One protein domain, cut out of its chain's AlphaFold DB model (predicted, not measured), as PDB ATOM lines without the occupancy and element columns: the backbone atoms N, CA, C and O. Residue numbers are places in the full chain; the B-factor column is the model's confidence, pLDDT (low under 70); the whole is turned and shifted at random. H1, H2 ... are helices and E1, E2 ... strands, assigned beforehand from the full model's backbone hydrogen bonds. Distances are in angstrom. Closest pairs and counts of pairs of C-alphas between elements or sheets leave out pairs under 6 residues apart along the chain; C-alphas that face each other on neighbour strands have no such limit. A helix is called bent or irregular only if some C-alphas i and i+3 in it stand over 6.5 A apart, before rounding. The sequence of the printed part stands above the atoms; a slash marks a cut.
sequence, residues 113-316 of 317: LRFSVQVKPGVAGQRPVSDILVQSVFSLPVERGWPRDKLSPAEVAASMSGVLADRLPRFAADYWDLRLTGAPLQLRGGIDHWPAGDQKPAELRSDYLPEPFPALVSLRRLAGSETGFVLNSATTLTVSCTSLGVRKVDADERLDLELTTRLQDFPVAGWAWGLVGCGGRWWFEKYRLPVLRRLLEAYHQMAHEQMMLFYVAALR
ATOM      1  N   LEU A 113      46.128  37.223 154.144       89.25
ATOM      2  CA  LEU A 113      45.995  37.066 152.694       89.25
ATOM      3  C   LEU A 113      44.602  37.487 152.228       89.25
ATOM      4  O   LEU A 113      43.594  36.888 152.604       89.25
ATOM      5  N   ARG A 114      44.542  38.490 151.351       93.12
ATOM      6  CA  ARG A 114      43.303  38.916 150.688       93.12
ATOM      7  C   ARG A 114      43.358  38.535 149.222       93.12
ATOM      8  O   ARG A 114      44.111  39.125 148.458       93.12
ATOM      9  N   PHE A 115      42.537  37.566 148.833       94.12
ATOM     10  CA  PHE A 115      42.404  37.117 147.451       94.12
ATOM     11  C   PHE A 115      41.065  37.584 146.878       94.12
ATOM     12  O   PHE A 115      40.004  37.236 147.401       94.12
ATOM     13  N   SER A 116      41.091  38.331 145.778       95.31
ATOM     14  CA  SER A 116      39.882  38.796 145.096       95.31
ATOM     15  C   SER A 116      39.956  38.574 143.589       95.31
ATOM     16  O   SER A 116      41.031  38.534 142.989       95.31
ATOM     17  N   VAL A 117      38.786  38.373 142.983       93.69
ATOM     18  CA  VAL A 117      38.634  38.087 141.555       93.69
ATOM     19  C   VAL A 117      37.474  38.900 141.027       93.69
ATOM     20  O   VAL A 117      36.353  38.781 141.523       93.69
ATOM     21  N   GLN A 118      37.724  39.673 139.982       91.75
ATOM     22  CA  GLN A 118      36.698  40.406 139.264       91.75
ATOM     23  C   GLN A 118      36.650  39.921 137.819       91.75
ATOM     24  O   GLN A 118      37.575  40.146 137.046       91.75
ATOM     25  N   VAL A 119      35.556  39.261 137.441       86.69
ATOM     26  CA  VAL A 119      35.325  38.838 136.055       86.69
ATOM     27  C   VAL A 119      34.623  39.965 135.303       86.69
ATOM     28  O   VAL A 119      33.490  40.321 135.630       86.69
ATOM     29  N   LYS A 120      35.285  40.513 134.283       85.81
ATOM     30  CA  LYS A 120      34.728  41.521 133.379       85.81
ATOM     31  C   LYS A 120      34.020  40.822 132.210       85.81
ATOM     32  O   LYS A 120      34.583  39.889 131.621       85.81
ATOM     33  N   PRO A 121      32.790  41.233 131.855       78.25
ATOM     34  CA  PRO A 121      32.105  40.685 130.692       78.25
ATOM     35  C   PRO A 121      32.865  41.041 129.410       78.25
ATOM     36  O   PRO A 121      33.503  42.089 129.324       78.25
ATOM     37  N   GLY A 122      32.782  40.174 128.398       71.88
ATOM     38  CA  GLY A 122      33.303  40.500 127.073       71.88
ATOM     39  C   GLY A 122      32.483  41.628 126.445       71.88
ATOM     40  O   GLY A 122      31.261  41.520 126.348       71.88
ATOM     41  N   VAL A 123      33.141  42.706 126.021       72.56
ATOM     42  CA  VAL A 123      32.528  43.749 125.180       72.56
ATOM     43  C   VAL A 123      32.475  43.231 123.738       72.56
ATOM     44  O   VAL A 123      33.313  42.417 123.371       72.56
ATOM     45  N   ALA A 124      31.492  43.638 122.928       58.84
ATOM     46  CA  ALA A 124      31.222  43.115 121.579       58.84
ATOM     47  C   ALA A 124      32.481  42.680 120.784       58.84
ATOM     48  O   ALA A 124      33.289  43.507 120.368       58.84
ATOM     49  N   GLY A 125      32.636  41.364 120.579       64.81
ATOM     50  CA  GLY A 125      33.763  40.752 119.855       64.81
ATOM     51  C   GLY A 125      34.982  40.369 120.710       64.81
ATOM     52  O   GLY A 125      35.862  39.658 120.227       64.81
ATOM     53  N   GLN A 126      35.027  40.773 121.979       72.31
ATOM     54  CA  GLN A 126      36.077  40.441 122.941       72.31
ATOM     55  C   GLN A 126      35.637  39.341 123.911       72.31
ATOM     56  O   GLN A 126      34.453  39.090 124.140       72.31
ATOM     57  N   ARG A 127      36.623  38.656 124.490       76.50
ATOM     58  CA  ARG A 127      36.392  37.577 125.455       76.50
ATOM     59  C   ARG A 127      36.257  38.129 126.867       76.50
ATOM     60  O   ARG A 127      36.861  39.157 127.160       76.50
ATOM     61  N   PRO A 128      35.528  37.432 127.754       81.56
ATOM     62  CA  PRO A 128      35.567  37.756 129.168       81.56
ATOM     63  C   PRO A 128      36.992  37.586 129.702       81.56
ATOM     64  O   PRO A 128      37.672  36.589 129.422       81.56
ATOM     65  N   VAL A 129      37.409  38.563 130.492       87.50
ATOM     66  CA  VAL A 129      38.701  38.593 131.177       87.50
ATOM     67  C   VAL A 129      38.473  38.741 132.674       87.50
ATOM     68  O   VAL A 129      37.399  39.149 133.113       87.50
ATOM     69  N   SER A 130      39.462  38.374 133.471       89.69
ATOM     70  CA  SER A 130      39.436  38.516 134.916       89.69
ATOM     71  C   SER A 130      40.610  39.352 135.391       89.69
ATOM     72  O   SER A 130      41.733  39.144 134.933       89.69
ATOM     73  N   ASP A 131      40.342  40.200 136.373       93.75
ATOM     74  CA  ASP A 131      41.362  40.818 137.202       93.75
ATOM     75  C   ASP A 131      41.444  40.020 138.507       93.75
ATOM     76  O   ASP A 131      40.445  39.868 139.214       93.75
ATOM     77  N   ILE A 132      42.620  39.478 138.807       94.31
ATOM     78  CA  ILE A 132      42.909  38.761 140.052       94.31
ATOM     79  C   ILE A 132      43.846  39.637 140.874       94.31
ATOM     80  O   ILE A 132      44.855  40.111 140.356       94.31
ATOM     81  N   LEU A 133      43.516  39.849 142.141       96.81
ATOM     82  CA  LEU A 133      44.300  40.663 143.063       96.81
ATOM     83  C   LEU A 133      44.566  39.861 144.333       96.81
ATOM     84  O   LEU A 133      43.629  39.336 144.941       96.81
ATOM     85  N   VAL A 134      45.835  39.795 144.726       96.31
ATOM     86  CA  VAL A 134      46.288  39.167 145.969       96.31
ATOM     87  C   VAL A 134      47.086  40.181 146.762       96.31
ATOM     88  O   VAL A 134      47.994  40.811 146.224       96.31
ATOM     89  N   GLN A 135      46.722  40.362 148.026       96.19
ATOM     90  CA  GLN A 135      47.378  41.307 148.920       96.19
ATOM     91  C   GLN A 135      47.786  40.613 150.213       96.19
ATOM     92  O   GLN A 135      47.047  39.770 150.726       96.19
ATOM     93  N   SER A 136      48.945  40.990 150.741       93.94
ATOM     94  CA  SER A 136      49.409  40.579 152.063       93.94
ATOM     95  C   SER A 136      50.197  41.696 152.723       93.94
ATOM     96  O   SER A 136      50.973  42.383 152.059       93.94
ATOM     97  N   VAL A 137      50.059  41.821 154.038       91.12
ATOM     98  CA  VAL A 137      50.878  42.731 154.841       91.12
ATOM     99  C   VAL A 137      51.986  41.944 155.520       91.12
ATOM    100  O   VAL A 137      51.767  40.843 156.020       91.12
ATOM    101  N   PHE A 138      53.178  42.520 155.539       84.75
ATOM    102  CA  PHE A 138      54.334  41.977 156.228       84.75
ATOM    103  C   PHE A 138      55.060  43.090 156.984       84.75
ATOM    104  O   PHE A 138      54.872  44.273 156.697       84.75
ATOM    105  N   SER A 139      55.884  42.709 157.957       82.88
ATOM    106  CA  SER A 139      56.607  43.654 158.810       82.88
ATOM    107  C   SER A 139      58.106  43.449 158.693       82.88
ATOM    108  O   SER A 139      58.587  42.319 158.735       82.88
ATOM    109  N   LEU A 140      58.840  44.552 158.602       78.88
ATOM    110  CA  LEU A 140      60.292  44.597 158.711       78.88
ATOM    111  C   LEU A 140      60.684  45.273 160.034       78.88
ATOM    112  O   LEU A 140      60.063  46.271 160.407       78.88
ATOM    113  N   PRO A 141      61.719  44.797 160.742       73.75
ATOM    114  CA  PRO A 141      62.254  45.506 161.896       73.75
ATOM    115  C   PRO A 141      62.916  46.819 161.450       73.75
ATOM    116  O   PRO A 141      63.665  46.851 160.467       73.75
ATOM    117  N   VAL A 142      62.662  47.909 162.179       69.69
ATOM    118  CA  VAL A 142      63.369  49.183 161.988       69.69
ATOM    119  C   VAL A 142      64.586  49.187 162.908       69.69
ATOM    120  O   VAL A 142      64.482  49.479 164.101       69.69
ATOM    121  N   GLU A 143      65.759  48.843 162.374       64.00
ATOM    122  CA  GLU A 143      67.007  48.957 163.137       64.00
ATOM    123  C   GLU A 143      67.718  50.263 162.820       64.00
ATOM    124  O   GLU A 143      68.191  50.462 161.699       64.00
ATOM    125  N   ARG A 144      67.852  51.095 163.855       55.44
ATOM    126  CA  ARG A 144      68.592  52.350 163.786       55.44
ATOM    127  C   ARG A 144      70.098  52.089 163.674       55.44
ATOM    128  O   ARG A 144      70.636  51.275 164.420       55.44
ATOM    129  N   GLY A 145      70.784  52.795 162.782       52.94
ATOM    130  CA  GLY A 145      72.222  52.707 162.511       52.94
ATOM    131  C   GLY A 145      72.592  51.905 161.260       52.94
ATOM    132  O   GLY A 145      73.749  51.934 160.844       52.94
ATOM    133  N   TRP A 146      71.636  51.225 160.624       57.06
ATOM    134  CA  TRP A 146      71.873  50.567 159.338       57.06
ATOM    135  C   TRP A 146      71.858  51.590 158.189       57.06
ATOM    136  O   TRP A 146      71.178  52.612 158.289       57.06
ATOM    137  N   PRO A 147      72.518  51.312 157.044       55.78
ATOM    138  CA  PRO A 147      72.471  52.190 155.868       55.78
ATOM    139  C   PRO A 147      71.044  52.586 155.435       55.78
ATOM    140  O   PRO A 147      70.849  53.672 154.890       55.78
ATOM    141  N   ARG A 148      70.051  51.734 155.744       57.53
ATOM    142  CA  ARG A 148      68.611  51.919 155.500       57.53
ATOM    143  C   ARG A 148      67.938  53.052 156.270       57.53
ATOM    144  O   ARG A 148      66.899  53.504 155.819       57.53
ATOM    145  N   ASP A 149      68.514  53.547 157.365       56.56
ATOM    146  CA  ASP A 149      67.956  54.697 158.103       56.56
ATOM    147  C   ASP A 149      67.899  55.975 157.263       56.56
ATOM    148  O   ASP A 149      67.196  56.927 157.598       56.56
ATOM    149  N   LYS A 150      68.670  56.007 156.173       67.12
ATOM    150  CA  LYS A 150      68.672  57.104 155.208       67.12
ATOM    151  C   LYS A 150      67.547  56.984 154.181       67.12
ATOM    152  O   LYS A 150      67.200  57.996 153.584       67.12
ATOM    153  N   LEU A 151      67.018  55.777 153.966       73.06
ATOM    154  CA  LEU A 151      65.943  55.531 153.013       73.06
ATOM    155  C   LEU A 151      64.598  55.774 153.686       73.06
ATOM    156  O   LEU A 151      64.305  55.272 154.773       73.06
ATOM    157  N   SER A 152      63.746  56.524 153.006       83.12
ATOM    158  CA  SER A 152      62.355  56.659 153.402       83.12
ATOM    159  C   SER A 152      61.625  55.310 153.273       83.12
ATOM    160  O   SER A 152      61.942  54.499 152.397       83.12
ATOM    161  N   PRO A 153      60.583  55.059 154.087       84.19
ATOM    162  CA  PRO A 153      59.747  53.863 153.959       84.19
ATOM    163  C   PRO A 153      59.208  53.613 152.541       84.19
ATOM    164  O   PRO A 153      59.050  52.467 152.121       84.19
ATOM    165  N   ALA A 154      58.944  54.684 151.788       86.62
ATOM    166  CA  ALA A 154      58.489  54.606 150.405       86.62
ATOM    167  C   ALA A 154      59.586  54.101 149.451       86.62
ATOM    168  O   ALA A 154      59.297  53.284 148.581       86.62
ATOM    169  N   GLU A 155      60.837  54.532 149.629       85.31
ATOM    170  CA  GLU A 155      61.981  54.054 148.836       85.31
ATOM    171  C   GLU A 155      62.295  52.586 149.131       85.31
ATOM    172  O   GLU A 155      62.585  51.815 148.214       85.31
ATOM    173  N   VAL A 156      62.162  52.174 150.396       84.44
ATOM    174  CA  VAL A 156      62.244  50.761 150.782       84.44
ATOM    175  C   VAL A 156      61.177  49.945 150.051       84.44
ATOM    176  O   VAL A 156      61.500  48.941 149.422       84.44
ATOM    177  N   ALA A 157      59.920  50.391 150.083       88.19
ATOM    178  CA  ALA A 157      58.827  49.704 149.404       88.19
ATOM    179  C   ALA A 157      59.056  49.619 147.878       88.19
ATOM    180  O   ALA A 157      58.893  48.553 147.287       88.19
ATOM    181  N   ALA A 158      59.519  50.702 147.248       86.94
ATOM    182  CA  ALA A 158      59.840  50.724 145.820       86.94
ATOM    183  C   ALA A 158      60.995  49.775 145.449       86.94
ATOM    184  O   ALA A 158      60.942  49.093 144.430       86.94
ATOM    185  N   SER A 159      62.024  49.675 146.289       85.19
ATOM    186  CA  SER A 159      63.139  48.745 146.055       85.19
ATOM    187  C   SER A 159      62.680  47.288 146.192       85.19
ATOM    188  O   SER A 159      63.034  46.423 145.387       85.19
ATOM    189  N   MET A 160      61.814  47.022 147.173       87.62
ATOM    190  CA  MET A 160      61.226  45.704 147.403       87.62
ATOM    191  C   MET A 160      60.342  45.239 146.248       87.62
ATOM    192  O   MET A 160      60.375  44.055 145.911       87.62
ATOM    193  N   SER A 161      59.574  46.134 145.616       90.75
ATOM    194  CA  SER A 161      58.707  45.738 144.500       90.75
ATOM    195  C   SER A 161      59.511  45.133 143.350       90.75
ATOM    196  O   SER A 161      59.088  44.121 142.797       90.75
ATOM    197  N   GLY A 162      60.689  45.682 143.034       89.06
ATOM    198  CA  GLY A 162      61.577  45.166 141.987       89.06
ATOM    199  C   GLY A 162      62.087  43.749 142.263       89.06
ATOM    200  O   GLY A 162      62.042  42.894 141.377       89.06
ATOM    201  N   VAL A 163      62.528  43.487 143.496       89.06
ATOM    202  CA  VAL A 163      63.026  42.166 143.922       89.06
ATOM    203  C   VAL A 163      61.901  41.135 143.945       89.06
ATOM    204  O   VAL A 163      62.049  40.036 143.411       89.06
ATOM    205  N   LEU A 164      60.753  41.498 144.520       91.50
ATOM    206  CA  LEU A 164      59.583  40.624 144.582       91.50
ATOM    207  C   LEU A 164      59.064  40.316 143.167       91.50
ATOM    208  O   LEU A 164      58.768  39.167 142.842       91.50
ATOM    209  N   ALA A 165      59.036  41.306 142.276       92.38
ATOM    210  CA  ALA A 165      58.649  41.075 140.892       92.38
ATOM    211  C   ALA A 165      59.596  40.104 140.166       92.38
ATOM    212  O   ALA A 165      59.106  39.190 139.510       92.38
ATOM    213  N   ASP A 166      60.922  40.237 140.305       91.38
ATOM    214  CA  ASP A 166      61.878  39.266 139.738       91.38
ATOM    215  C   ASP A 166      61.688  37.856 140.323       91.38
ATOM    216  O   ASP A 166      61.801  36.858 139.602       91.38
ATOM    217  N   ARG A 167      61.359  37.758 141.618       91.06
ATOM    218  CA  ARG A 167      61.234  36.468 142.298       91.06
ATOM    219  C   ARG A 167      60.000  35.686 141.865       91.06
ATOM    220  O   ARG A 167      60.086  34.464 141.778       91.06
ATOM    221  N   LEU A 168      58.879  36.345 141.573       93.12
ATOM    222  CA  LEU A 168      57.614  35.664 141.284       93.12
ATOM    223  C   LEU A 168      57.701  34.673 140.098       93.12
ATOM    224  O   LEU A 168      57.315  33.519 140.292       93.12
ATOM    225  N   PRO A 169      58.212  35.018 138.897       92.56
ATOM    226  CA  PRO A 169      58.322  34.045 137.808       92.56
ATOM    227  C   PRO A 169      59.270  32.884 138.116       92.56
ATOM    228  O   PRO A 169      59.049  31.780 137.628       92.56
ATOM    229  N   ARG A 170      60.312  33.122 138.923       92.25
ATOM    230  CA  ARG A 170      61.260  32.082 139.352       92.25
ATOM    231  C   ARG A 170      60.608  31.134 140.346       92.25
ATOM    232  O   ARG A 170      60.663  29.932 140.157       92.25
ATOM    233  N   PHE A 171      59.897  31.682 141.328       92.25
ATOM    234  CA  PHE A 171      59.084  30.892 142.242       92.25
ATOM    235  C   PHE A 171      58.045  30.068 141.482       92.25
ATOM    236  O   PHE A 171      57.895  28.889 141.754       92.25
ATOM    237  N   ALA A 172      57.358  30.651 140.497       90.81
ATOM    238  CA  ALA A 172      56.406  29.912 139.673       90.81
ATOM    239  C   ALA A 172      57.071  28.803 138.845       90.81
ATOM    240  O   ALA A 172      56.426  27.788 138.585       90.81
ATOM    241  N   ALA A 173      58.328  29.001 138.434       91.38
ATOM    242  CA  ALA A 173      59.116  27.979 137.765       91.38
ATOM    243  C   ALA A 173      59.392  26.802 138.707       91.38
ATOM    244  O   ALA A 173      59.006  25.679 138.404       91.38
ATOM    245  N   ASP A 174      59.944  27.090 139.884       91.12
ATOM    246  CA  ASP A 174      60.295  26.091 140.893       91.12
ATOM    247  C   ASP A 174      59.045  25.360 141.425       91.12
ATOM    248  O   ASP A 174      59.004  24.135 141.495       91.12
ATOM    249  N   TYR A 175      57.983  26.107 141.743       89.75
ATOM    250  CA  TYR A 175      56.743  25.593 142.337       89.75
ATOM    251  C   TYR A 175      56.003  24.610 141.421       89.75
ATOM    252  O   TYR A 175      55.309  23.712 141.897       89.75
ATOM    253  N   TRP A 176      56.128  24.783 140.103       85.12
ATOM    254  CA  TRP A 176      55.469  23.933 139.111       85.12
ATOM    255  C   TRP A 176      56.419  23.047 138.313       85.12
ATOM    256  O   TRP A 176      55.963  22.422 137.355       85.12
ATOM    257  N   ASP A 177      57.693  22.979 138.704       87.44
ATOM    258  CA  ASP A 177      58.727  22.225 137.993       87.44
ATOM    259  C   ASP A 177      58.765  22.584 136.493       87.44
ATOM    260  O   ASP A 177      58.618  21.762 135.584       87.44
ATOM    261  N   LEU A 178      58.838  23.891 136.230       88.69
ATOM    262  CA  LEU A 178      58.922  24.470 134.898       88.69
ATOM    263  C   LEU A 178      60.325  24.987 134.633       88.69
ATOM    264  O   LEU A 178      60.979  25.600 135.474       88.69
ATOM    265  N   ARG A 179      60.734  24.877 133.377       90.81
ATOM    266  CA  ARG A 179      61.960  25.482 132.895       90.81
ATOM    267  C   ARG A 179      61.727  26.952 132.565       90.81
ATOM    268  O   ARG A 179      61.002  27.278 131.624       90.81
ATOM    269  N   LEU A 180      62.394  27.839 133.296       91.94
ATOM    270  CA  LEU A 180      62.473  29.262 132.972       91.94
ATOM    271  C   LEU A 180      63.665  29.521 132.039       91.94
ATOM    272  O   LEU A 180      64.824  29.391 132.423       91.94
ATOM    273  N   THR A 181      63.383  29.893 130.795       91.31
ATOM    274  CA  THR A 181      64.393  30.172 129.762       91.31
ATOM    275  C   THR A 181      64.397  31.650 129.384       91.31
ATOM    276  O   THR A 181      63.366  32.310 129.440       91.31
ATOM    277  N   GLY A 182      65.559  32.205 129.031       89.00
ATOM    278  CA  GLY A 182      65.682  33.618 128.636       89.00
ATOM    279  C   GLY A 182      65.567  34.635 129.781       89.00
ATOM    280  O   GLY A 182      65.718  35.829 129.536       89.00
ATOM    281  N   ALA A 183      65.336  34.192 131.020       90.12
ATOM    282  CA  ALA A 183      65.421  35.055 132.192       90.12
ATOM    283  C   ALA A 183      66.890  35.350 132.560       90.12
ATOM    284  O   ALA A 183      67.755  34.492 132.357       90.12
ATOM    285  N   PRO A 184      67.189  36.523 133.144       87.31
ATOM    286  CA  PRO A 184      68.525  36.834 133.644       87.31
ATOM    287  C   PRO A 184      68.991  35.818 134.696       87.31
ATOM    288  O   PRO A 184      68.242  35.467 135.610       87.31
ATOM    289  N   LEU A 185      70.247  35.371 134.603       78.38
ATOM    290  CA  LEU A 185      70.841  34.439 135.575       78.38
ATOM    291  C   LEU A 185      71.050  35.084 136.952       78.38
ATOM    292  O   LEU A 185      71.012  34.403 137.971       78.38
ATOM    293  N   GLN A 186      71.275  36.396 136.992       66.88
ATOM    294  CA  GLN A 186      71.533  37.115 138.231       66.88
ATOM    295  C   GLN A 186      70.234  37.700 138.790       66.88
ATOM    296  O   GLN A 186      69.670  38.617 138.199       66.88
ATOM    297  N   LEU A 187      69.831  37.241 139.979       61.88
ATOM    298  CA  LEU A 187      68.804  37.895 140.813       61.88
ATOM    299  C   LEU A 187      69.166  39.363 141.118       61.88
ATOM    300  O   LEU A 187      68.300  40.199 141.356       61.88
ATOM    301  N   ARG A 188      70.469  39.675 141.096       57.72
ATOM    302  CA  ARG A 188      71.038  40.971 141.489       57.72
ATOM    303  C   ARG A 188      70.669  42.116 140.552       57.72
ATOM    304  O   ARG A 188      70.663  43.251 140.986       57.72
ATOM    305  N   GLY A 189      70.310  41.843 139.301       58.00
ATOM    306  CA  GLY A 189      69.859  42.898 138.395       58.00
ATOM    307  C   GLY A 189      68.485  43.484 138.754       58.00
ATOM    308  O   GLY A 189      68.114  44.554 138.278       58.00
ATOM    309  N   GLY A 190      67.694  42.781 139.569       71.38
ATOM    310  CA  GLY A 190      66.282  43.105 139.732       71.38
ATOM    311  C   GLY A 190      65.515  42.977 138.413       71.38
ATOM    312  O   GLY A 190      65.963  42.346 137.448       71.38
ATOM    313  N   ILE A 191      64.329  43.582 138.360       84.31
ATOM    314  CA  ILE A 191      63.452  43.445 137.198       84.31
ATOM    315  C   ILE A 191      64.040  44.071 135.922       84.31
ATOM    316  O   ILE A 191      63.701  43.638 134.828       84.31
ATOM    317  N   ASP A 192      64.944  45.048 136.015       85.56
ATOM    318  CA  ASP A 192      65.361  45.866 134.867       85.56
ATOM    319  C   ASP A 192      66.163  45.123 133.799       85.56
ATOM    320  O   ASP A 192      66.176  45.535 132.638       85.56
ATOM    321  N   HIS A 193      66.765  43.988 134.153       87.00
ATOM    322  CA  HIS A 193      67.479  43.140 133.197       87.00
ATOM    323  C   HIS A 193      66.567  42.160 132.463       87.00
ATOM    324  O   HIS A 193      67.030  41.442 131.575       87.00
ATOM    325  N   TRP A 194      65.284  42.093 132.824       91.25
ATOM    326  CA  TRP A 194      64.347  41.228 132.124       91.25
ATOM    327  C   TRP A 194      64.076  41.726 130.703       91.25
ATOM    328  O   TRP A 194      64.064  42.939 130.463       91.25
ATOM    329  N   PRO A 195      63.790  40.804 129.762       89.81
ATOM    330  CA  PRO A 195      63.565  41.163 128.371       89.81
ATOM    331  C   PRO A 195      62.433  42.179 128.226       89.81
ATOM    332  O   PRO A 195      61.330  41.952 128.727       89.81
ATOM    333  N   ALA A 196      62.689  43.279 127.523       88.94
ATOM    334  CA  ALA A 196      61.730  44.365 127.315       88.94
ATOM    335  C   ALA A 196      61.523  44.667 125.822       88.94
ATOM    336  O   ALA A 196      62.378  44.360 124.988       88.94
ATOM    337  N   GLY A 197      60.396  45.303 125.484       85.38
ATOM    338  CA  GLY A 197      60.095  45.731 124.114       85.38
ATOM    339  C   GLY A 197      60.117  44.565 123.122       85.38
ATOM    340  O   GLY A 197      59.434  43.561 123.333       85.38
ATOM    341  N   ASP A 198      60.918  44.698 122.065       83.94
ATOM    342  CA  ASP A 198      61.031  43.724 120.970       83.94
ATOM    343  C   ASP A 198      62.048  42.600 121.225       83.94
ATOM    344  O   ASP A 198      62.255  41.740 120.366       83.94
ATOM    345  N   GLN A 199      62.680  42.570 122.401       88.12
ATOM    346  CA  GLN A 199      63.591  41.486 122.768       88.12
ATOM    347  C   GLN A 199      62.855  40.140 122.848       88.12
ATOM    348  O   GLN A 199      61.646  40.072 123.110       88.12
ATOM    349  N   LYS A 200      63.596  39.039 122.642       89.50
ATOM    350  CA  LYS A 200      63.050  37.686 122.813       89.50
ATOM    351  C   LYS A 200      62.532  37.547 124.256       89.50
ATOM    352  O   LYS A 200      63.314  37.778 125.176       89.50
ATOM    353  N   PRO A 201      61.248  37.200 124.466       92.38
ATOM    354  CA  PRO A 201      60.688  37.087 125.807       92.38
ATOM    355  C   PRO A 201      61.370  35.968 126.598       92.38
ATOM    356  O   PRO A 201      61.851  34.992 126.018       92.38
ATOM    357  N   ALA A 202      61.354  36.092 127.922       92.94
ATOM    358  CA  ALA A 202      61.628  34.956 128.788       92.94
ATOM    359  C   ALA A 202      60.430  34.001 128.734       92.94
ATOM    360  O   ALA A 202      59.297  34.432 128.543       92.94
ATOM    361  N   GLU A 203      60.653  32.703 128.876       92.88
ATOM    362  CA  GLU A 203      59.617  31.694 128.677       92.88
ATOM    363  C   GLU A 203      59.615  30.681 129.816       92.88
ATOM    364  O   GLU A 203      60.649  30.084 130.119       92.88
ATOM    365  N   LEU A 204      58.440  30.451 130.402       90.44
ATOM    366  CA  LEU A 204      58.151  29.304 131.254       90.44
ATOM    367  C   LEU A 204      57.676  28.152 130.375       90.44
ATOM    368  O   LEU A 204      56.651  28.249 129.687       90.44
ATOM    369  N   ARG A 205      58.432  27.059 130.392       88.94
ATOM    370  CA  ARG A 205      58.218  25.886 129.545       88.94
ATOM    371  C   ARG A 205      58.112  24.639 130.404       88.94
ATOM    372  O   ARG A 205      58.756  24.538 131.439       88.94
ATOM    373  N   SER A 206      57.301  23.690 129.961       84.44
ATOM    374  CA  SER A 206      57.299  22.354 130.547       84.44
ATOM    375  C   SER A 206      58.328  21.499 129.822       84.44
ATOM    376  O   SER A 206      58.355  21.505 128.591       84.44
ATOM    377  N   ASP A 207      59.111  20.717 130.557       81.62
ATOM    378  CA  ASP A 207      60.049  19.766 129.949       81.62
ATOM    379  C   ASP A 207      59.334  18.645 129.178       81.62
ATOM    380  O   ASP A 207      59.890  18.064 128.248       81.62
ATOM    381  N   TYR A 208      58.053  18.407 129.479       80.12
ATOM    382  CA  TYR A 208      57.201  17.469 128.747       80.12
ATOM    383  C   TYR A 208      56.682  18.021 127.410       80.12
ATOM    384  O   TYR A 208      56.195  17.254 126.580       80.12
ATOM    385  N   LEU A 209      56.765  19.338 127.193       79.62
ATOM    386  CA  LEU A 209      56.371  20.011 125.951       79.62
ATOM    387  C   LEU A 209      57.552  20.839 125.409       79.62
ATOM    388  O   LEU A 209      57.508  22.078 125.421       79.62
ATOM    389  N   PRO A 210      58.624  20.174 124.937       72.81
ATOM    390  CA  PRO A 210      59.780  20.859 124.376       72.81
ATOM    391  C   PRO A 210      59.432  21.545 123.049       72.81
ATOM    392  O   PRO A 210      58.330  21.426 122.510       72.81
ATOM    393  N   GLU A 211      60.373  22.305 122.498       75.69
ATOM    394  CA  GLU A 211      60.217  22.871 121.155       75.69
ATOM    395  C   GLU A 211      59.882  21.765 120.127       75.69
ATOM    396  O   GLU A 211      60.417  20.658 120.226       75.69
ATOM    397  N   PRO A 212      58.978  22.019 119.157       79.75
ATOM    398  CA  PRO A 212      58.456  23.320 118.720       79.75
ATOM    399  C   PRO A 212      57.133  23.754 119.382       79.75
ATOM    400  O   PRO A 212      56.485  24.676 118.886       79.75
ATOM    401  N   PHE A 213      56.691  23.108 120.468       77.75
ATOM    402  CA  PHE A 213      55.464  23.530 121.148       77.75
ATOM    403  C   PHE A 213      55.608  24.954 121.718       77.75
ATOM    404  O   PHE A 213      56.710  25.347 122.123       77.75
ATOM    405  N   PRO A 214      54.529  25.757 121.731       78.88
ATOM    406  CA  PRO A 214      54.576  27.093 122.310       78.88
ATOM    407  C   PRO A 214      54.873  27.015 123.813       78.88
ATOM    408  O   PRO A 214      54.452  26.076 124.491       78.88
ATOM    409  N   ALA A 215      55.589  28.016 124.332       84.75
ATOM    410  CA  ALA A 215      55.791  28.161 125.769       84.75
ATOM    411  C   ALA A 215      54.448  28.281 126.503       84.75
ATOM    412  O   ALA A 215      53.461  28.766 125.943       84.75
ATOM    413  N   LEU A 216      54.428  27.881 127.777       84.00
ATOM    414  CA  LEU A 216      53.251  28.070 128.619       84.00
ATOM    415  C   LEU A 216      53.027  29.562 128.828       84.00
ATOM    416  O   LEU A 216      51.969  30.088 128.495       84.00
ATOM    417  N   VAL A 217      54.062  30.246 129.315       88.69
ATOM    418  CA  VAL A 217      54.053  31.691 129.548       88.69
ATOM    419  C   VAL A 217      55.267  32.308 128.883       88.69
ATOM    420  O   VAL A 217      56.385  31.891 129.149       88.69
ATOM    421  N   SER A 218      55.058  33.331 128.069       91.62
ATOM    422  CA  SER A 218      56.079  34.276 127.643       91.62
ATOM    423  C   SER A 218      55.980  35.532 128.506       91.62
ATOM    424  O   SER A 218      54.901  36.116 128.606       91.62
ATOM    425  N   LEU A 219      57.097  35.946 129.089       93.19
ATOM    426  CA  LEU A 219      57.265  37.065 130.004       93.19
ATOM    427  C   LEU A 219      58.072  38.162 129.305       93.19
ATOM    428  O   LEU A 219      59.194  37.929 128.846       93.19
ATOM    429  N   ARG A 220      57.516  39.372 129.253       93.88
ATOM    430  CA  ARG A 220      58.254  40.592 128.903       93.88
ATOM    431  C   ARG A 220      58.080  41.604 130.010       93.88
ATOM    432  O   ARG A 220      56.966  41.770 130.487       93.88
ATOM    433  N   ARG A 221      59.141  42.291 130.404       93.88
ATOM    434  CA  ARG A 221      59.070  43.378 131.378       93.88
ATOM    435  C   ARG A 221      58.096  44.456 130.897       93.88
ATOM    436  O   ARG A 221      58.093  44.801 129.713       93.88
ATOM    437  N   LEU A 222      57.275  44.972 131.809       92.00
ATOM    438  CA  LEU A 222      56.403  46.111 131.527       92.00
ATOM    439  C   LEU A 222      57.234  47.355 131.202       92.00
ATOM    440  O   LEU A 222      58.283  47.595 131.794       92.00
ATOM    441  N   ALA A 223      56.762  48.144 130.239       82.88
ATOM    442  CA  ALA A 223      57.334  49.451 129.956       82.88
ATOM    443  C   ALA A 223      56.682  50.502 130.867       82.88
ATOM    444  O   ALA A 223      55.462  50.514 131.012       82.88
ATOM    445  N   GLY A 224      57.480  51.408 131.433       79.75
ATOM    446  CA  GLY A 224      56.993  52.516 132.258       79.75
ATOM    447  C   GLY A 224      57.351  52.380 133.737       79.75
ATOM    448  O   GLY A 224      58.356  51.769 134.082       79.75
ATOM    449  N   SER A 225      56.544  53.005 134.597       75.06
ATOM    450  CA  SER A 225      56.761  53.070 136.050       75.06
ATOM    451  C   SER A 225      56.222  51.861 136.818       75.06
ATOM    452  O   SER A 225      56.415  51.774 138.027       75.06
ATOM    453  N   GLU A 226      55.498  50.959 136.154       85.44
ATOM    454  CA  GLU A 226      54.944  49.765 136.789       85.44
ATOM    455  C   GLU A 226      55.969  48.631 136.829       85.44
ATOM    456  O   GLU A 226      56.650  48.337 135.847       85.44
ATOM    457  N   THR A 227      56.045  47.952 137.971       91.94
ATOM    458  CA  THR A 227      56.928  46.804 138.167       91.94
ATOM    459  C   THR A 227      56.174  45.510 137.850       91.94
ATOM    460  O   THR A 227      55.216  45.152 138.538       91.94
ATOM    461  N   GLY A 228      56.582  44.794 136.799       93.62
ATOM    462  CA  GLY A 228      55.973  43.514 136.438       93.62
ATOM    463  C   GLY A 228      56.204  43.073 134.992       93.62
ATOM    464  O   GLY A 228      57.163  43.496 134.341       93.62
ATOM    465  N   PHE A 229      55.308  42.221 134.487       94.38
ATOM    466  CA  PHE A 229      55.427  41.559 133.191       94.38
ATOM    467  C   PHE A 229      54.145  41.603 132.357       94.38
ATOM    468  O   PHE A 229      53.045  41.389 132.858       94.38
ATOM    469  N   VAL A 230      54.296  41.760 131.046       93.12
ATOM    470  CA  VAL A 230      53.297  41.353 130.057       93.12
ATOM    471  C   VAL A 230      53.436  39.849 129.822       93.12
ATOM    472  O   VAL A 230      54.514  39.362 129.471       93.12
ATOM    473  N   LEU A 231      52.333  39.124 129.988       90.75
ATOM    474  CA  LEU A 231      52.197  37.694 129.745       90.75
ATOM    475  C   LEU A 231      51.442  37.442 128.437       90.75
ATOM    476  O   LEU A 231      50.377  38.023 128.204       90.75
ATOM    477  N   ASN A 232      51.967  36.538 127.605       82.38
ATOM    478  CA  ASN A 232      51.341  36.034 126.367       82.38
ATOM    479  C   ASN A 232      50.669  37.125 125.506       82.38
ATOM    480  O   ASN A 232      49.624  36.902 124.893       82.38
ATOM    481  N   SER A 233      51.288  38.310 125.486       67.81
ATOM    482  CA  SER A 233      50.909  39.500 124.714       67.81
ATOM    483  C   SER A 233      49.579  40.188 125.068       67.81
ATOM    484  O   SER A 233      49.164  41.064 124.315       67.81
ATOM    485  N   ALA A 234      48.901  39.842 126.171       78.12
ATOM    486  CA  ALA A 234      47.617  40.481 126.521       78.12
ATOM    487  C   ALA A 234      47.319  40.605 128.022       78.12
ATOM    488  O   ALA A 234      46.537  41.464 128.411       78.12
ATOM    489  N   THR A 235      47.905  39.752 128.859       89.44
ATOM    490  CA  THR A 235      47.688  39.788 130.307       89.44
ATOM    491  C   THR A 235      48.816  40.566 130.958       89.44
ATOM    492  O   THR A 235      49.977  40.355 130.624       89.44
ATOM    493  N   THR A 236      48.493  41.410 131.927       94.12
ATOM    494  CA  THR A 236      49.491  42.174 132.674       94.12
ATOM    495  C   THR A 236      49.597  41.630 134.089       94.12
ATOM    496  O   THR A 236      48.603  41.514 134.797       94.12
ATOM    497  N   LEU A 237      50.805  41.288 134.506       95.31
ATOM    498  CA  LEU A 237      51.144  40.911 135.866       95.31
ATOM    499  C   LEU A 237      51.917  42.066 136.494       95.31
ATOM    500  O   LEU A 237      53.033  42.335 136.064       95.31
ATOM    501  N   THR A 238      51.368  42.714 137.512       96.19
ATOM    502  CA  THR A 238      52.081  43.719 138.305       96.19
ATOM    503  C   THR A 238      52.319  43.228 139.721       96.19
ATOM    504  O   THR A 238      51.500  42.516 140.306       96.19
ATOM    505  N   VAL A 239      53.463  43.619 140.267       95.38
ATOM    506  CA  VAL A 239      53.832  43.410 141.662       95.38
ATOM    507  C   VAL A 239      54.200  44.771 142.219       95.38
ATOM    508  O   VAL A 239      55.122  45.420 141.733       95.38
ATOM    509  N   SER A 240      53.472  45.225 143.227       94.69
ATOM    510  CA  SER A 240      53.758  46.475 143.915       94.69
ATOM    511  C   SER A 240      53.948  46.227 145.399       94.69
ATOM    512  O   SER A 240      53.397  45.293 145.980       94.69
ATOM    513  N   CYS A 241      54.759  47.079 146.008       93.56
ATOM    514  CA  CYS A 241      54.933  47.110 147.441       93.56
ATOM    515  C   CYS A 241      54.726  48.550 147.907       93.56
ATOM    516  O   CYS A 241      55.287  49.481 147.326       93.56
ATOM    517  N   THR A 242      53.876  48.743 148.913       93.81
ATOM    518  CA  THR A 242      53.547  50.062 149.462       93.81
ATOM    519  C   THR A 242      53.856  50.088 150.952       93.81
ATOM    520  O   THR A 242      53.617  49.126 151.677       93.81
ATOM    521  N   SER A 243      54.412  51.199 151.429       90.25
ATOM    522  CA  SER A 243      54.639  51.381 152.860       90.25
ATOM    523  C   SER A 243      53.346  51.788 153.559       90.25
ATOM    524  O   SER A 243      52.778  52.834 153.249       90.25
ATOM    525  N   LEU A 244      52.949  51.019 154.573       88.88
ATOM    526  CA  LEU A 244      51.878  51.367 155.511       88.88
ATOM    527  C   LEU A 244      52.380  52.223 156.687       88.88
ATOM    528  O   LEU A 244      51.601  52.590 157.568       88.88
ATOM    529  N   GLY A 245      53.674  52.547 156.689       82.44
ATOM    530  CA  GLY A 245      54.330  53.383 157.684       82.44
ATOM    531  C   GLY A 245      54.984  52.588 158.812       82.44
ATOM    532  O   GLY A 245      54.851  51.369 158.926       82.44
ATOM    533  N   VAL A 246      55.718  53.317 159.653       82.88
ATOM    534  CA  VAL A 246      56.373  52.759 160.838       82.88
ATOM    535  C   VAL A 246      55.369  52.698 161.986       82.88
ATOM    536  O   VAL A 246      54.742  53.701 162.330       82.88
ATOM    537  N   ARG A 247      55.226  51.523 162.593       81.12
ATOM    538  CA  ARG A 247      54.388  51.274 163.766       81.12
ATOM    539  C   ARG A 247      55.256  50.977 164.979       81.12
ATOM    540  O   ARG A 247      56.306  50.354 164.856       81.12
ATOM    541  N   LYS A 248      54.790  51.402 166.153       77.94
ATOM    542  CA  LYS A 248      55.385  51.028 167.439       77.94
ATOM    543  C   LYS A 248      54.604  49.863 168.031       77.94
ATOM    544  O   LYS A 248      53.396  49.988 168.214       77.94
ATOM    545  N   VAL A 249      55.288  48.760 168.309       74.44
ATOM    546  CA  VAL A 249      54.729  47.552 168.930       74.44
ATOM    547  C   VAL A 249      55.655  47.164 170.073       74.44
ATOM    548  O   VAL A 249      56.842  46.978 169.845       74.44
ATOM    549  N   ASP A 250      55.130  47.113 171.298       70.50
ATOM    550  CA  ASP A 250      55.852  46.655 172.496       70.50
ATOM    551  C   ASP A 250      57.254  47.269 172.685       70.50
ATOM    552  O   ASP A 250      58.212  46.591 173.033       70.50
ATOM    553  N   ALA A 251      57.351  48.589 172.481       71.75
ATOM    554  CA  ALA A 251      58.572  49.409 172.542       71.75
ATOM    555  C   ALA A 251      59.553  49.293 171.356       71.75
ATOM    556  O   ALA A 251      60.487  50.098 171.288       71.75
ATOM    557  N   ASP A 252      59.292  48.423 170.379       72.88
ATOM    558  CA  ASP A 252      60.044  48.347 169.126       72.88
ATOM    559  C   ASP A 252      59.330  49.035 167.953       72.88
ATOM    560  O   ASP A 252      58.109  49.212 167.927       72.88
ATOM    561  N   GLU A 253      60.121  49.465 166.968       78.00
ATOM    562  CA  GLU A 253      59.646  50.069 165.724       78.00
ATOM    563  C   GLU A 253      59.682  49.020 164.604       78.00
ATOM    564  O   GLU A 253      60.699  48.361 164.376       78.00
ATOM    565  N   ARG A 254      58.572  48.883 163.876       83.19
ATOM    566  CA  ARG A 254      58.474  48.030 162.687       83.19
ATOM    567  C   ARG A 254      57.914  48.805 161.507       83.19
ATOM    568  O   ARG A 254      57.042  49.651 161.676       83.19
ATOM    569  N   LEU A 255      58.400  48.507 160.315       84.25
ATOM    570  CA  LEU A 255      57.884  49.030 159.064       84.25
ATOM    571  C   LEU A 255      56.922  48.002 158.476       84.25
ATOM    572  O   LEU A 255      57.347  46.910 158.106       84.25
ATOM    573  N   ASP A 256      55.644  48.359 158.378       88.75
ATOM    574  CA  ASP A 256      54.652  47.507 157.730       88.75
ATOM    575  C   ASP A 256      54.599  47.845 156.235       88.75
ATOM    576  O   ASP A 256      54.472  49.008 155.843       88.75
ATOM    577  N   LEU A 257      54.696  46.816 155.403       90.50
ATOM    578  CA  LEU A 257      54.658  46.906 153.952       90.50
ATOM    579  C   LEU A 257      53.515  46.033 153.424       90.50
ATOM    580  O   LEU A 257      53.301  44.913 153.887       90.50
ATOM    581  N   GLU A 258      52.773  46.540 152.448       94.38
ATOM    582  CA  GLU A 258      51.739  45.791 151.742       94.38
ATOM    583  C   GLU A 258      52.291  45.337 150.390       94.38
ATOM    584  O   GLU A 258      52.628  46.154 149.535       94.38
ATOM    585  N   LEU A 259      52.384  44.023 150.199       95.25
ATOM    586  CA  LEU A 259      52.654  43.404 148.905       95.25
ATOM    587  C   LEU A 259      51.332  43.200 148.178       95.25
ATOM    588  O   LEU A 259      50.439  42.523 148.689       95.25
ATOM    589  N   THR A 260      51.238  43.721 146.962       97.00
ATOM    590  CA  THR A 260      50.103  43.511 146.070       97.00
ATOM    591  C   THR A 260      50.575  42.869 144.772       97.00
ATOM    592  O   THR A 260      51.379  43.444 144.043       97.00
ATOM    593  N   THR A 261      50.033  41.696 144.455       97.06
ATOM    594  CA  THR A 261      50.186  41.056 143.145       97.06
ATOM    595  C   THR A 261      48.869  41.165 142.391       97.06
ATOM    596  O   THR A 261      47.821  40.742 142.887       97.06
ATOM    597  N   ARG A 262      48.905  41.716 141.178       96.69
ATOM    598  CA  ARG A 262      47.726  41.864 140.324       96.69
ATOM    599  C   ARG A 262      47.959  41.200 138.977       96.69
ATOM    600  O   ARG A 262      48.919  41.501 138.282       96.69
ATOM    601  N   LEU A 263      47.030  40.336 138.591       94.38
ATOM    602  CA  LEU A 263      46.952  39.742 137.265       94.38
ATOM    603  C   LEU A 263      45.746  40.341 136.541       94.38
ATOM    604  O   LEU A 263      44.602  39.977 136.814       94.38
ATOM    605  N   GLN A 264      46.002  41.299 135.663       93.19
ATOM    606  CA  GLN A 264      45.004  42.052 134.920       93.19
ATOM    607  C   GLN A 264      44.762  41.443 133.536       93.19
ATOM    608  O   GLN A 264      45.689  40.952 132.888       93.19
ATOM    609  N   ASP A 265      43.510  41.508 133.078       89.38
ATOM    610  CA  ASP A 265      43.099  41.090 131.733       89.38
ATOM    611  C   ASP A 265      43.453  39.621 131.433       89.38
ATOM    612  O   ASP A 265      43.808  39.217 130.321       89.38
ATOM    613  N   PHE A 266      43.348  38.779 132.460       88.31
ATOM    614  CA  PHE A 266      43.595  37.354 132.337       88.31
ATOM    615  C   PHE A 266      42.409  36.668 131.650       88.31
ATOM    616  O   PHE A 266      41.274  36.824 132.099       88.31
ATOM    617  N   PRO A 267      42.602  35.902 130.566       83.44
ATOM    618  CA  PRO A 267      41.472  35.384 129.805       83.44
ATOM    619  C   PRO A 267      40.713  34.342 130.627       83.44
ATOM    620  O   PRO A 267      41.310  33.374 131.082       83.44
ATOM    621  N   VAL A 268      39.394  34.477 130.777       80.38
ATOM    622  CA  VAL A 268      38.579  33.498 131.527       80.38
ATOM    623  C   VAL A 268      38.478  32.190 130.741       80.38
ATOM    624  O   VAL A 268      38.675  31.106 131.278       80.38
ATOM    625  N   ALA A 269      38.255  32.280 129.431       69.69
ATOM    626  CA  ALA A 269      38.142  31.127 128.548       69.69
ATOM    627  C   ALA A 269      39.294  31.082 127.534       69.69
ATOM    628  O   ALA A 269      39.654  32.099 126.934       69.69
ATOM    629  N   GLY A 270      39.834  29.883 127.294       62.97
ATOM    630  CA  GLY A 270      40.720  29.638 126.155       62.97
ATOM    631  C   GLY A 270      39.990  29.814 124.814       62.97
ATOM    632  O   GLY A 270      38.760  29.788 124.755       62.97
ATOM    633  N   TRP A 271      40.746  29.948 123.717       55.06
ATOM    634  CA  TRP A 271      40.209  30.125 122.353       55.06
ATOM    635  C   TRP A 271      39.154  29.070 121.979       55.06
ATOM    636  O   TRP A 271      38.123  29.414 121.408       55.06
ATOM    637  N   ALA A 272      39.376  27.811 122.367       54.47
ATOM    638  CA  ALA A 272      38.454  26.706 122.104       54.47
ATOM    639  C   ALA A 272      37.137  26.796 122.900       54.47
ATOM    640  O   ALA A 272      36.101  26.323 122.439       54.47
ATOM    641  N   TRP A 273      37.156  27.432 124.073       54.31
ATOM    642  CA  TRP A 273      36.021  27.488 125.001       54.31
ATOM    643  C   TRP A 273      35.154  28.735 124.823       54.31
ATOM    644  O   TRP A 273      34.001  28.735 125.248       54.31
ATOM    645  N   GLY A 274      35.663  29.766 124.139       51.47
ATOM    646  CA  GLY A 274      34.873  30.940 123.750       51.47
ATOM    647  C   GLY A 274      33.696  30.607 122.820       51.47
ATOM    648  O   GLY A 274      32.735  31.364 122.766       51.47
ATOM    649  N   LEU A 275      33.745  29.457 122.136       49.00
ATOM    650  CA  LEU A 275      32.666  28.959 121.276       49.00
ATOM    651  C   LEU A 275      31.589  28.160 122.038       49.00
ATOM    652  O   LEU A 275      30.519  27.926 121.487       49.00
ATOM    653  N   VAL A 276      31.835  27.753 123.292       47.09
ATOM    654  CA  VAL A 276      30.971  26.819 124.053       47.09
ATOM    655  C   VAL A 276      30.102  27.540 125.107       47.09
ATOM    656  O   VAL A 276      29.561  26.929 126.026       47.09
ATOM    657  N   GLY A 277      29.923  28.860 125.002       56.41
ATOM    658  CA  GLY A 277      29.051  29.620 125.910       56.41
ATOM    659  C   GLY A 277      29.489  29.550 127.385       56.41
ATOM    660  O   GLY A 277      30.669  29.711 127.701       56.41
ATOM    661  N   CYS A 278      28.543  29.303 128.303       60.72
ATOM    662  CA  CYS A 278      28.745  29.315 129.766       60.72
ATOM    663  C   CYS A 278      29.841  28.360 130.292       60.72
ATOM    664  O   CYS A 278      30.294  28.518 131.427       60.72
ATOM    665  N   GLY A 279      30.298  27.393 129.487       69.69
ATOM    666  CA  GLY A 279      31.321  26.419 129.885       69.69
ATOM    667  C   GLY A 279      32.689  27.037 130.195       69.69
ATOM    668  O   GLY A 279      33.396  26.539 131.069       69.69
ATOM    669  N   GLY A 280      33.047  28.152 129.548       74.31
ATOM    670  CA  GLY A 280      34.341  28.807 129.769       74.31
ATOM    671  C   GLY A 280      34.504  29.371 131.184       74.31
ATOM    672  O   GLY A 280      35.553  29.198 131.801       74.31
ATOM    673  N   ARG A 281      33.448  29.989 131.728       78.69
ATOM    674  CA  ARG A 281      33.451  30.520 133.100       78.69
ATOM    675  C   ARG A 281      33.483  29.403 134.137       78.69
ATOM    676  O   ARG A 281      34.282  29.466 135.063       78.69
ATOM    677  N   TRP A 282      32.666  28.367 133.952       82.38
ATOM    678  CA  TRP A 282      32.676  27.207 134.843       82.38
ATOM    679  C   TRP A 282      34.053  26.537 134.878       82.38
ATOM    680  O   TRP A 282      34.566  26.238 135.951       82.38
ATOM    681  N   TRP A 283      34.690  26.346 133.717       81.25
ATOM    682  CA  TRP A 283      36.026  25.754 133.649       81.25
ATOM    683  C   TRP A 283      37.079  26.633 134.337       81.25
ATOM    684  O   TRP A 283      37.910  26.125 135.094       81.25
ATOM    685  N   PHE A 284      37.011  27.951 134.126       83.62
ATOM    686  CA  PHE A 284      37.868  28.910 134.817       83.62
ATOM    687  C   PHE A 284      37.739  28.796 136.334       83.62
ATOM    688  O   PHE A 284      38.736  28.578 137.015       83.62
ATOM    689  N   GLU A 285      36.517  28.890 136.856       85.75
ATOM    690  CA  GLU A 285      36.240  28.833 138.292       85.75
ATOM    691  C   GLU A 285      36.604  27.467 138.892       85.75
ATOM    692  O   GLU A 285      37.106  27.400 140.013       85.75
ATOM    693  N   LYS A 286      36.391  26.374 138.148       83.88
ATOM    694  CA  LYS A 286      36.599  25.011 138.650       83.88
ATOM    695  C   LYS A 286      38.056  24.555 138.619       83.88
ATOM    696  O   LYS A 286      38.448  23.794 139.500       83.88
ATOM    697  N   TYR A 287      38.837  24.981 137.626       81.88
ATOM    698  CA  TYR A 287      40.180  24.440 137.388       81.88
ATOM    699  C   TYR A 287      41.273  25.505 137.398       81.88
ATOM    700  O   TYR A 287      42.262  25.357 138.108       81.88
ATOM    701  N   ARG A 288      41.100  26.596 136.649       82.56
ATOM    702  CA  ARG A 288      42.165  27.589 136.450       82.56
ATOM    703  C   ARG A 288      42.346  28.510 137.649       82.56
ATOM    704  O   ARG A 288      43.469  28.746 138.087       82.56
ATOM    705  N   LEU A 289      41.243  29.004 138.202       87.56
ATOM    706  CA  LEU A 289      41.265  29.913 139.336       87.56
ATOM    707  C   LEU A 289      41.870  29.269 140.599       87.56
ATOM    708  O   LEU A 289      42.705  29.921 141.222       87.56
ATOM    709  N   PRO A 290      41.553  28.010 140.967       90.31
ATOM    710  CA  PRO A 290      42.204  27.345 142.095       90.31
ATOM    711  C   PRO A 290      43.719  27.191 141.928       90.31
ATOM    712  O   PRO A 290      44.451  27.339 142.900       90.31
ATOM    713  N   VAL A 291      44.199  26.921 140.709       88.44
ATOM    714  CA  VAL A 291      45.640  26.799 140.420       88.44
ATOM    715  C   VAL A 291      46.346  28.139 140.616       88.44
ATOM    716  O   VAL A 291      47.366  28.198 141.299       88.44
ATOM    717  N   LEU A 292      45.776  29.223 140.082       89.50
ATOM    718  CA  LEU A 292      46.317  30.575 140.266       89.50
ATOM    719  C   LEU A 292      46.276  31.010 141.723       89.50
ATOM    720  O   LEU A 292      47.236  31.592 142.209       89.50
ATOM    721  N   ARG A 293      45.175  30.706 142.416       93.25
ATOM    722  CA  ARG A 293      45.035  30.987 143.842       93.25
ATOM    723  C   ARG A 293      46.149  30.317 144.634       93.25
ATOM    724  O   ARG A 293      46.858  31.020 145.338       93.25
ATOM    725  N   ARG A 294      46.354  29.008 144.454       91.88
ATOM    726  CA  ARG A 294      47.424  28.265 145.140       91.88
ATOM    727  C   ARG A 294      48.799  28.866 144.875       91.88
ATOM    728  O   ARG A 294      49.546  29.073 145.816       91.88
ATOM    729  N   LEU A 295      49.108  29.176 143.614       92.88
ATOM    730  CA  LEU A 295      50.397  29.766 143.249       92.88
ATOM    731  C   LEU A 295      50.612  31.130 143.921       92.88
ATOM    732  O   LEU A 295      51.670  31.368 144.491       92.88
ATOM    733  N   LEU A 296      49.625  32.026 143.842       94.06
ATOM    734  CA  LEU A 296      49.755  33.381 144.376       94.06
ATOM    735  C   LEU A 296      49.730  33.394 145.909       94.06
ATOM    736  O   LEU A 296      50.516  34.108 146.515       94.06
ATOM    737  N   GLU A 297      48.888  32.582 146.551       93.88
ATOM    738  CA  GLU A 297      48.888  32.439 148.014       93.88
ATOM    739  C   GLU A 297      50.219  31.863 148.513       93.88
ATOM    740  O   GLU A 297      50.814  32.439 149.421       93.88
ATOM    741  N   ALA A 298      50.733  30.803 147.877       93.31
ATOM    742  CA  ALA A 298      52.025  30.213 148.228       93.31
ATOM    743  C   ALA A 298      53.186  31.190 147.996       93.31
ATOM    744  O   ALA A 298      54.105  31.271 148.807       93.31
ATOM    745  N   TYR A 299      53.132  31.982 146.923       94.56
ATOM    746  CA  TYR A 299      54.122  33.023 146.680       94.56
ATOM    747  C   TYR A 299      54.104  34.098 147.772       94.56
ATOM    748  O   TYR A 299      55.160  34.478 148.267       94.56
ATOM    749  N   HIS A 300      52.925  34.583 148.170       94.31
ATOM    750  CA  HIS A 300      52.816  35.580 149.235       94.31
ATOM    751  C   HIS A 300      53.220  35.011 150.609       94.31
ATOM    752  O   HIS A 300      53.806  35.740 151.403       94.31
ATOM    753  N   GLN A 301      52.963  33.725 150.877       91.75
ATOM    754  CA  GLN A 301      53.475  33.020 152.061       91.75
ATOM    755  C   GLN A 301      55.005  32.981 152.061       91.75
ATOM    756  O   GLN A 301      55.627  33.458 153.002       91.75
ATOM    757  N   MET A 302      55.608  32.517 150.965       91.56
ATOM    758  CA  MET A 302      57.061  32.486 150.804       91.56
ATOM    759  C   MET A 302      57.672  33.888 150.926       91.56
ATOM    760  O   MET A 302      58.680  34.065 151.605       91.56
ATOM    761  N   ALA A 303      57.040  34.899 150.322       88.94
ATOM    762  CA  ALA A 303      57.467  36.286 150.442       88.94
ATOM    763  C   ALA A 303      57.447  36.751 151.900       88.94
ATOM    764  O   ALA A 303      58.402  37.377 152.339       88.94
ATOM    765  N   HIS A 304      56.390  36.428 152.649       86.12
ATOM    766  CA  HIS A 304      56.259  36.765 154.067       86.12
ATOM    767  C   HIS A 304      57.333  36.081 154.925       86.12
ATOM    768  O   HIS A 304      57.990  36.757 155.714       86.12
ATOM    769  N   GLU A 305      57.590  34.791 154.701       84.00
ATOM    770  CA  GLU A 305      58.596  34.007 155.434       84.00
ATOM    771  C   GLU A 305      60.036  34.443 155.123       84.00
ATOM    772  O   GLU A 305      60.876  34.541 156.016       84.00
ATOM    773  N   GLN A 306      60.335  34.736 153.855       83.19
ATOM    774  CA  GLN A 306      61.686  35.061 153.378       83.19
ATOM    775  C   GLN A 306      61.918  36.566 153.221       83.19
ATOM    776  O   GLN A 306      62.898  36.999 152.611       83.19
ATOM    777  N   MET A 307      61.032  37.389 153.780       77.44
ATOM    778  CA  MET A 307      61.013  38.820 153.501       77.44
ATOM    779  C   MET A 307      62.320  39.523 153.865       77.44
ATOM    780  O   MET A 307      62.789  40.392 153.132       77.44
ATOM    781  N   MET A 308      62.937  39.124 154.977       75.44
ATOM    782  CA  MET A 308      64.218  39.678 155.411       75.44
ATOM    783  C   MET A 308      65.334  39.417 154.396       75.44
ATOM    784  O   MET A 308      66.162  40.294 154.158       75.44
ATOM    785  N   LEU A 309      65.331  38.252 153.742       76.88
ATOM    786  CA  LEU A 309      66.299  37.924 152.695       76.88
ATOM    787  C   LEU A 309      66.079  38.799 151.456       76.88
ATOM    788  O   LEU A 309      67.039  39.355 150.919       76.88
ATOM    789  N   PHE A 310      64.823  38.975 151.031       76.56
ATOM    790  CA  PHE A 310      64.490  39.861 149.908       76.56
ATOM    791  C   PHE A 310      64.816  41.316 150.206       76.56
ATOM    792  O   PHE A 310      65.296  42.035 149.332       76.56
ATOM    793  N   TYR A 311      64.636  41.722 151.456       73.94
ATOM    794  CA  TYR A 311      65.012  43.038 151.925       73.94
ATOM    795  C   TYR A 311      66.521  43.275 151.856       73.94
ATOM    796  O   TYR A 311      66.959  44.265 151.277       73.94
ATOM    797  N   VAL A 312      67.337  42.340 152.350       73.56
ATOM    798  CA  VAL A 312      68.801  42.428 152.217       73.56
ATOM    799  C   VAL A 312      69.230  42.434 150.745       73.56
ATOM    800  O   VAL A 312      70.151  43.166 150.382       73.56
ATOM    801  N   ALA A 313      68.562  41.657 149.888       68.56
ATOM    802  CA  ALA A 313      68.828  41.659 148.452       68.56
ATOM    803  C   ALA A 313      68.509  43.015 147.800       68.56
ATOM    804  O   ALA A 313      69.293  43.479 146.974       68.56
ATOM    805  N   ALA A 314      67.417  43.672 148.204       67.50
ATOM    806  CA  ALA A 314      67.028  44.989 147.700       67.50
ATOM    807  C   ALA A 314      68.020  46.101 148.082       67.50
ATOM    808  O   ALA A 314      68.168  47.059 147.337       67.50
ATOM    809  N   LEU A 315      68.718  45.975 149.217       64.75
ATOM    810  CA  LEU A 315      69.648  46.991 149.733       64.75
ATOM    811  C   LEU A 315      71.024  47.030 149.046       64.75
ATOM    812  O   LEU A 315      71.802  47.947 149.303       64.75
ATOM    813  N   ARG A 316      71.379  46.011 148.258       54.91
ATOM    814  CA  ARG A 316      72.692  45.914 147.589       54.91
ATOM    815  C   ARG A 316      72.695  46.460 146.157       54.91
ATOM    816  O   ARG A 316      73.741  46.395 145.511       54.91
TER     817      ARG A 316
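This is residues 113 to 316 of the 317 residues of the protein "Hypothetical protein" of Symbiodinium sp. KB8 (UniProt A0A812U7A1). A long, twisted sheet of eight strands curls round the kinked helix H2, while the helix arm H4b packs along E2 on the same face. The long strands E2, E7 and E8 run along the longest axis, and the short strands E6, E5, E4 and E3 continue the sheet round H2; H3 and H5 pack on H2. The printed part has 204 residues, with named elements in the order E1 E2 H1 H2 E3 H3 E4 E5 E6 E7 E8 H4 H5, class mixed; the antiparallel sheet runs E1 E2 E8 E7 E6 E5 E4 E3. It is compact, with a radius of gyration of the C-alphas of 18.5 A, and elongated, spanning 61 by 33 by 30 A.

E1, residues 114 to 120, an edge strand, forms a hairpin with E2, residues 129 to 141; N 116 and O 133 are 2.9 A apart, within hydrogen-bond range. H1, residues 147 to 150, is not on the sheet. H2, residues 153 to 175, is only just irregular, with C-alphas 166 and 169 6.6 A apart. E3, residues 179 to 181, is the other edge strand. H3, residues 187 to 193, is irregular, with C-alphas 188 and 191 9.1 A apart; it touches residues 162 to 167 of H2, closest C-alphas Asp 166 and Ile 191 at 5.1 A, about perpendicular at 80 degrees. E4, residues 202 to 205, E5, 217 to 221, E6, 228 to 231, E7, 235 to 249, and E8, 252 to 267, form a meander, each the antiparallel neighbour of the one before. Within hydrogen-bond range are N 181 and O 203 for E3 and E4, 2.8 A, N 260 and O 240 for E8 and E7, 2.8 A, and N 134 and O 261 for E2 and E8, 2.9 A. H4, residues 279 to 305, was assigned as one helix by its hydrogen bonds but is bent, with C-alphas 286 and 289 6.8 A apart; its arms H4a, 279 to 286, and H4b, 289 to 305, stand at a shallow tilt of 32 degrees. H4a only grazes the sheet with residues 280 to 284. H4b, at a height over the sheet of 9.4 A, makes two layers with H2, helices on one face of the sheet, and touches H2 at a steep tilt of 53 degrees, opposite ways, closest C-alphas Leu 168 and Tyr 299 at 6.9 A. H5, residues 307 to 314, touches residues 159 to 164 of H2, closest C-alphas Ser 159 and Ala 314 at 5.7 A. O i to N i+4 pairs are within hydrogen-bond range throughout H4a, H4b and H5, in 15 of 19 in H2 and 0 of 3 in H3, where 1 of 4 O i to N i+3 pairs is; H1 is too short for such a pair.

E1 begins at C-alpha 114, (43.303, 38.916, 150.688). First to last C-alpha, E2 spans 39.3 A, H2 30.7 A, E7 40.0 A, E8 45.4 A and H4b 24.0 A. H5 ends at C-alpha 314, (67.028, 44.989, 147.700).

The C-alphas farthest apart, Gly 145 and Val 276, are 62.1 A apart. The printed part has no cut; the links E4 to E5 and E8 to H4 are long. Mean pLDDT of the printed part is 82.7; 31 residues are under 70, among them 142 to 150 and 269 to 279.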